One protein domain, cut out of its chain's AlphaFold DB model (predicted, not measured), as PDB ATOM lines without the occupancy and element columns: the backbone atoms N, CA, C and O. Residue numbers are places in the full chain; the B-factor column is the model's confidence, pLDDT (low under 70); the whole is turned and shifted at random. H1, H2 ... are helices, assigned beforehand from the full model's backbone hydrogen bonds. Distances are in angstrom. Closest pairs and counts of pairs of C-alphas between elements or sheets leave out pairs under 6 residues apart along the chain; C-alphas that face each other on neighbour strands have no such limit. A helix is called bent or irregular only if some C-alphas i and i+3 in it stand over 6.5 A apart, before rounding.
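AT A GLANCE: This is residues 4 to 49 of the 167 residues of an uncharacterized protein of Sanguibacteroides justesenii (UniProt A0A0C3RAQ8). What shape does the printed part make? Two long helices, H1 and then H2, meet near their ends at a corner and make a wide, open V, with no third element in its opening. What is it built of? The printed part has 46 residues with two named helices, H1 then H2 along the chain, and no named strand; its class is all helix. How spread out is it? It is extended, with a radius of gyration of the C-alphas of 17.7 A, and the C-alphas span 57 by 21 by 6 A.

IN THESE COORDINATES: Where does the first helix run? H1 is residues 4 to 28, from C-alpha 4 at (0.839, 13.317, -10.052) to C-alpha 28 at (36.583, 8.852, -8.955), 36.0 A. Where does the second run? H2 is residues 30 to 48, 27.0 A from first to last C-alpha, and ends with C-alpha 48 at (45.966, 5.710, 19.963).

HOW THE PARTS SIT: Where do the helices meet? H1 and H2 only just touch, and only at the corner by their link, with 3 pairs of C-alphas within 8 A. H1 touches with residues 26 to 27 alone and H2 with residues 32 to 33 alone; the closest C-alphas, of Ile 26 and Tyr 32, are 6.1 A apart. How do their lines stand? They are about perpendicular at 72 degrees, only just past a steep tilt, and the centres are 28.8 A apart. Are their backbones well formed? In H1 and H2 every O i to N i+4 pair is within hydrogen-bond range, and neither helix is bent.

THE WHOLE: How large is it? The two C-alphas farthest apart, those of Thr 4 and Tyr 49, are 56.8 A apart. Is there a cut or a long link? The printed part has no cut, and the link from H1 to H2, Asn 29, is tight. How confident is the model? The mean pLDDT of the printed part is 91.5, and no printed residue is under 70.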
ATOM      1  N   THR A   4       0.150  13.282 -11.349       83.38
ATOM      2  CA  THR A   4       0.839  13.317 -10.052       83.38
ATOM      3  C   THR A   4       1.804  12.144  -9.867       83.38
ATOM      4  O   THR A   4       2.945  12.338  -9.459       83.38
ATOM      5  N   THR A   5       1.396  10.925 -10.228       85.44
ATOM      6  CA  THR A   5       2.249   9.729 -10.140       85.44
ATOM      7  C   THR A   5       3.439   9.827 -11.096       85.44
ATOM      8  O   THR A   5       4.561   9.510 -10.719       85.44
ATOM      9  N   SER A   6       3.219  10.320 -12.320       85.56
ATOM     10  CA  SER A   6       4.290  10.550 -13.303       85.56
ATOM     11  C   SER A   6       5.292  11.609 -12.834       85.56
ATOM     12  O   SER A   6       6.502  11.419 -12.961       85.56
ATOM     13  N   PHE A   7       4.809  12.697 -12.230       91.62
ATOM     14  CA  PHE A   7       5.657  13.737 -11.651       91.62
ATOM     15  C   PHE A   7       6.519  13.203 -10.498       91.62
ATOM     16  O   PHE A   7       7.729  13.424 -10.486       91.62
ATOM     17  N   ILE A   8       5.930  12.455  -9.561       93.19
ATOM     18  CA  ILE A   8       6.656  11.880  -8.417       93.19
ATOM     19  C   ILE A   8       7.746  10.912  -8.894       93.19
ATOM     20  O   ILE A   8       8.897  11.035  -8.480       93.19
ATOM     21  N   VAL A   9       7.418   9.999  -9.815       94.19
ATOM     22  CA  VAL A   9       8.379   9.016 -10.345       94.19
ATOM     23  C   VAL A   9       9.567   9.699 -11.027       94.19
ATOM     24  O   VAL A   9      10.708   9.305 -10.798       94.19
ATOM     25  N   LYS A  10       9.332  10.761 -11.811       93.25
ATOM     26  CA  LYS A  10      10.409  11.525 -12.464       93.25
ATOM     27  C   LYS A  10      11.338  12.207 -11.462       93.25
ATOM     28  O   LYS A  10      12.548  12.165 -11.648       93.25
ATOM     29  N   ASN A  11      10.795  12.804 -10.400       95.75
ATOM     30  CA  ASN A  11      11.608  13.453  -9.366       95.75
ATOM     31  C   ASN A  11      12.434  12.439  -8.567       95.75
ATOM     32  O   ASN A  11      13.607  12.682  -8.299       95.75
ATOM     33  N   ILE A  12      11.857  11.278  -8.244       96.38
ATOM     34  CA  ILE A  12      12.586  10.188  -7.585       96.38
ATOM     35  C   ILE A  12      13.714   9.677  -8.489       96.38
ATOM     36  O   ILE A  12      14.848   9.539  -8.038       96.38
ATOM     37  N   ALA A  13      13.441   9.451  -9.776       95.38
ATOM     38  CA  ALA A  13      14.463   9.036 -10.735       95.38
ATOM     39  C   ALA A  13      15.581  10.084 -10.883       95.38
ATOM     40  O   ALA A  13      16.759   9.731 -10.898       95.38
ATOM     41  N   ALA A  14      15.229  11.373 -10.931       95.44
ATOM     42  CA  ALA A  14      16.194  12.467 -10.978       95.44
ATOM     43  C   ALA A  14      17.053  12.541  -9.706       95.44
ATOM     44  O   ALA A  14      18.256  12.770  -9.800       95.44
ATOM     45  N   LEU A  15      16.468  12.294  -8.529       97.06
ATOM     46  CA  LEU A  15      17.205  12.216  -7.267       97.06
ATOM     47  C   LEU A  15      18.218  11.066  -7.286       97.06
ATOM     48  O   LEU A  15      19.384  11.283  -6.964       97.06
ATOM     49  N   PHE A  16      17.806   9.865  -7.699       96.88
ATOM     50  CA  PHE A  16      18.723   8.726  -7.813       96.88
ATOM     51  C   PHE A  16      19.858   9.004  -8.798       96.88
ATOM     52  O   PHE A  16      21.012   8.706  -8.495       96.88
ATOM     53  N   LEU A  17      19.551   9.623  -9.941       96.38
ATOM     54  CA  LEU A  17      20.562  10.022 -10.915       96.38
ATOM     55  C   LEU A  17      21.536  11.049 -10.322       96.38
ATOM     56  O   LEU A  17      22.743  10.908 -10.490       96.38
ATOM     57  N   MET A  18      21.035  12.048  -9.591       95.88
ATOM     58  CA  MET A  18      21.873  13.051  -8.930       95.88
ATOM     59  C   MET A  18      22.801  12.407  -7.895       95.88
ATOM     60  O   MET A  18      24.003  12.664  -7.916       95.88
ATOM     61  N   VAL A  19      22.269  11.545  -7.024       96.38
ATOM     62  CA  VAL A  19      23.067  10.824  -6.020       96.38
ATOM     63  C   VAL A  19      24.131   9.971  -6.700       96.38
ATOM     64  O   VAL A  19      25.293  10.029  -6.308       96.38
ATOM     65  N   PHE A  20      23.770   9.242  -7.756       96.12
ATOM     66  CA  PHE A  20      24.710   8.426  -8.518       96.12
ATOM     67  C   PHE A  20      25.844   9.259  -9.128       96.12
ATOM     68  O   PHE A  20      27.015   8.897  -8.996       96.12
ATOM     69  N   VAL A  21      25.518  10.396  -9.754       95.19
ATOM     70  CA  VAL A  21      26.511  11.304 -10.348       95.19
ATOM     71  C   VAL A  21      27.434  11.874  -9.276       95.19
ATOM     72  O   VAL A  21      28.651  11.826  -9.440       95.19
ATOM     73  N   VAL A  22      26.887  12.361  -8.160       92.62
ATOM     74  CA  VAL A  22      27.679  12.915  -7.050       92.62
ATOM     75  C   VAL A  22      28.582  11.848  -6.439       92.62
ATOM     76  O   VAL A  22      29.768  12.088  -6.230       92.62
ATOM     77  N   GLN A  23      28.054  10.655  -6.183       89.75
ATOM     78  CA  GLN A  23      28.810   9.574  -5.561       89.75
ATOM     79  C   GLN A  23      29.936   9.070  -6.470       89.75
ATOM     80  O   GLN A  23      31.040   8.820  -5.993       89.75
ATOM     81  N   THR A  24      29.686   8.997  -7.778       90.75
ATOM     82  CA  THR A  24      30.713   8.672  -8.777       90.75
ATOM     83  C   THR A  24      31.769   9.775  -8.847       90.75
ATOM     84  O   THR A  24      32.959   9.484  -8.781       90.75
ATOM     85  N   ALA A  25      31.356  11.046  -8.873       89.12
ATOM     86  CA  ALA A  25      32.273  12.184  -8.885       89.12
ATOM     87  C   ALA A  25      33.159  12.250  -7.630       89.12
ATOM     88  O   ALA A  25      34.326  12.618  -7.732       89.12
ATOM     89  N   ILE A  26      32.636  11.884  -6.455       87.88
ATOM     90  CA  ILE A  26      33.423  11.802  -5.217       87.88
ATOM     91  C   ILE A  26      34.400  10.627  -5.279       87.88
ATOM     92  O   ILE A  26      35.582  10.813  -5.004       87.88
ATOM     93  N   ARG A  27      33.926   9.433  -5.653       85.12
ATOM     94  CA  ARG A  27      34.739   8.208  -5.677       85.12
ATOM     95  C   ARG A  27      35.887   8.293  -6.678       85.12
ATOM     96  O   ARG A  27      36.997   7.859  -6.379       85.12
ATOM     97  N   ASP A  28      35.621   8.843  -7.855       88.25
ATOM     98  CA  ASP A  28      36.583   8.852  -8.955       88.25
ATOM     99  C   ASP A  28      37.536  10.063  -8.866       88.25
ATOM    100  O   ASP A  28      38.549  10.132  -9.563       88.25
ATOM    101  N   ASN A  29      37.267  11.009  -7.959       89.50
ATOM    102  CA  ASN A  29      38.151  12.133  -7.685       89.50
ATOM    103  C   ASN A  29      39.161  11.780  -6.581       89.50
ATOM    104  O   ASN A  29      38.843  11.696  -5.392       89.50
ATOM    105  N   GLY A  30      40.428  11.652  -6.981       88.69
ATOM    106  CA  GLY A  30      41.537  11.330  -6.079       88.69
ATOM    107  C   GLY A  30      41.721  12.308  -4.911       88.69
ATOM    108  O   GLY A  30      42.234  11.909  -3.868       88.69
ATOM    109  N   GLY A  31      41.264  13.559  -5.037       88.31
ATOM    110  CA  GLY A  31      41.307  14.547  -3.960       88.31
ATOM    111  C   GLY A  31      40.423  14.166  -2.773       88.31
ATOM    112  O   GLY A  31      40.878  14.235  -1.634       88.31
ATOM    113  N   TYR A  32      39.193  13.702  -3.020       88.38
ATOM    114  CA  TYR A  32      38.311  13.246  -1.941       88.38
ATOM    115  C   TYR A  32      38.851  11.976  -1.284       88.38
ATOM    116  O   TYR A  32      38.913  11.908  -0.059       88.38
ATOM    117  N   ASN A  33      39.336  11.017  -2.078       88.19
ATOM    118  CA  ASN A  33      39.969   9.804  -1.548       88.19
ATOM    119  C   ASN A  33      41.187  10.132  -0.663       88.19
ATOM    120  O   ASN A  33      41.362   9.556   0.413       88.19
ATOM    121  N   TRP A  34      42.010  11.102  -1.071       88.12
ATOM    122  CA  TRP A  34      43.122  11.586  -0.256       88.12
ATOM    123  C   TRP A  34      42.645  12.236   1.053       88.12
ATOM    124  O   TRP A  34      43.192  11.930   2.110       88.12
ATOM    125  N   VAL A  35      41.608  13.084   1.016       90.06
ATOM    126  CA  VAL A  35      41.050  13.710   2.229       90.06
ATOM    127  C   VAL A  35      40.541  12.653   3.207       90.06
ATOM    128  O   VAL A  35      40.896  12.703   4.383       90.06
ATOM    129  N   PHE A  36      39.747  11.685   2.746       89.25
ATOM    130  CA  PHE A  36      39.184  10.660   3.626       89.25
ATOM    131  C   PHE A  36      40.265   9.753   4.221       89.25
ATOM    132  O   PHE A  36      40.303   9.595   5.439       89.25
ATOM    133  N   SER A  37      41.210   9.265   3.410       89.06
ATOM    134  CA  SER A  37      42.332   8.457   3.918       89.06
ATOM    135  C   SER A  37      43.208   9.219   4.926       89.06
ATOM    136  O   SER A  37      43.635   8.661   5.938       89.06
ATOM    137  N   MET A  38      43.441  10.517   4.700       89.31
ATOM    138  CA  MET A  38      44.165  11.382   5.634       89.31
ATOM    139  C   MET A  38      43.395  11.598   6.945       89.31
ATOM    140  O   MET A  38      44.001  11.569   8.018       89.31
ATOM    141  N   LEU A  39      42.075  11.794   6.883       92.38
ATOM    142  CA  LEU A  39      41.225  11.943   8.067       92.38
ATOM    143  C   LEU A  39      41.175  10.662   8.901       92.38
ATOM    144  O   LEU A  39      41.330  10.738  10.119       92.38
ATOM    145  N   GLU A  40      41.004   9.505   8.262       92.94
ATOM    146  CA  GLU A  40      40.990   8.200   8.929       92.94
ATOM    147  C   GLU A  40      42.306   7.941   9.666       92.94
ATOM    148  O   GLU A  40      42.297   7.738  10.884       92.94
ATOM    149  N   GLY A  41      43.447   8.071   8.978       89.44
ATOM    150  CA  GLY A  41      44.761   7.869   9.595       89.44
ATOM    151  C   GLY A  41      45.047   8.845  10.743       89.44
ATOM    152  O   GLY A  41      45.591   8.462  11.782       89.44
ATOM    153  N   ASN A  42      44.629  10.109  10.612       89.75
ATOM    154  CA  ASN A  42      44.758  11.081  11.698       89.75
ATOM    155  C   ASN A  42      43.871  10.729  12.902       89.75
ATOM    156  O   ASN A  42      44.309  10.871  14.045       89.75
ATOM    157  N   LEU A  43      42.637  10.267  12.671       93.81
ATOM    158  CA  LEU A  43      41.715   9.868  13.734       93.81
ATOM    159  C   LEU A  43      42.256   8.662  14.512       93.81
ATOM    160  O   LEU A  43      42.184   8.642  15.742       93.81
ATOM    161  N   GLU A  44      42.822   7.675  13.818       93.44
ATOM    162  CA  GLU A  44      43.478   6.525  14.446       93.44
ATOM    163  C   GLU A  44      44.636   6.953  15.349       93.44
ATOM    164  O   GLU A  44      44.734   6.501  16.493       93.44
ATOM    165  N   MET A  45      45.477   7.876  14.874       90.25
ATOM    166  CA  MET A  45      46.583   8.424  15.660       90.25
ATOM    167  C   MET A  45      46.102   9.166  16.911       90.25
ATOM    168  O   MET A  45      46.656   8.956  17.991       90.25
ATOM    169  N   ILE A  46      45.050   9.986  16.795       91.00
ATOM    170  CA  ILE A  46      44.452  10.705  17.933       91.00
ATOM    171  C   ILE A  46      43.896   9.720  18.968       91.00
ATOM    172  O   ILE A  46      44.113   9.904  20.164       91.00
ATOM    173  N   LYS A  47      43.211   8.660  18.520       94.56
ATOM    174  CA  LYS A  47      42.670   7.620  19.408       94.56
ATOM    175  C   LYS A  47      43.775   6.842  20.119       94.56
ATOM    176  O   LYS A  47      43.654   6.577  21.311       94.56
ATOM    177  N   ARG A  48      44.844   6.480  19.405       94.44
ATOM    178  CA  ARG A  48      45.966   5.710  19.963       94.44
ATOM    179  C   ARG A  48      46.796   6.529  20.950       94.44
ATOM    180  O   ARG A  48      47.282   5.981  21.934       94.44
ATOM    181  N   TYR A  49      46.935   7.831  20.710       92.94
ATOM    182  CA  TYR A  49      47.793   8.705  21.505       92.94
ATOM    183  C   TYR A  49      47.095  10.022  21.890       92.94
ATOM    184  O   TYR A  49      47.476  11.104  21.431       92.94
TER     185      TYR A  49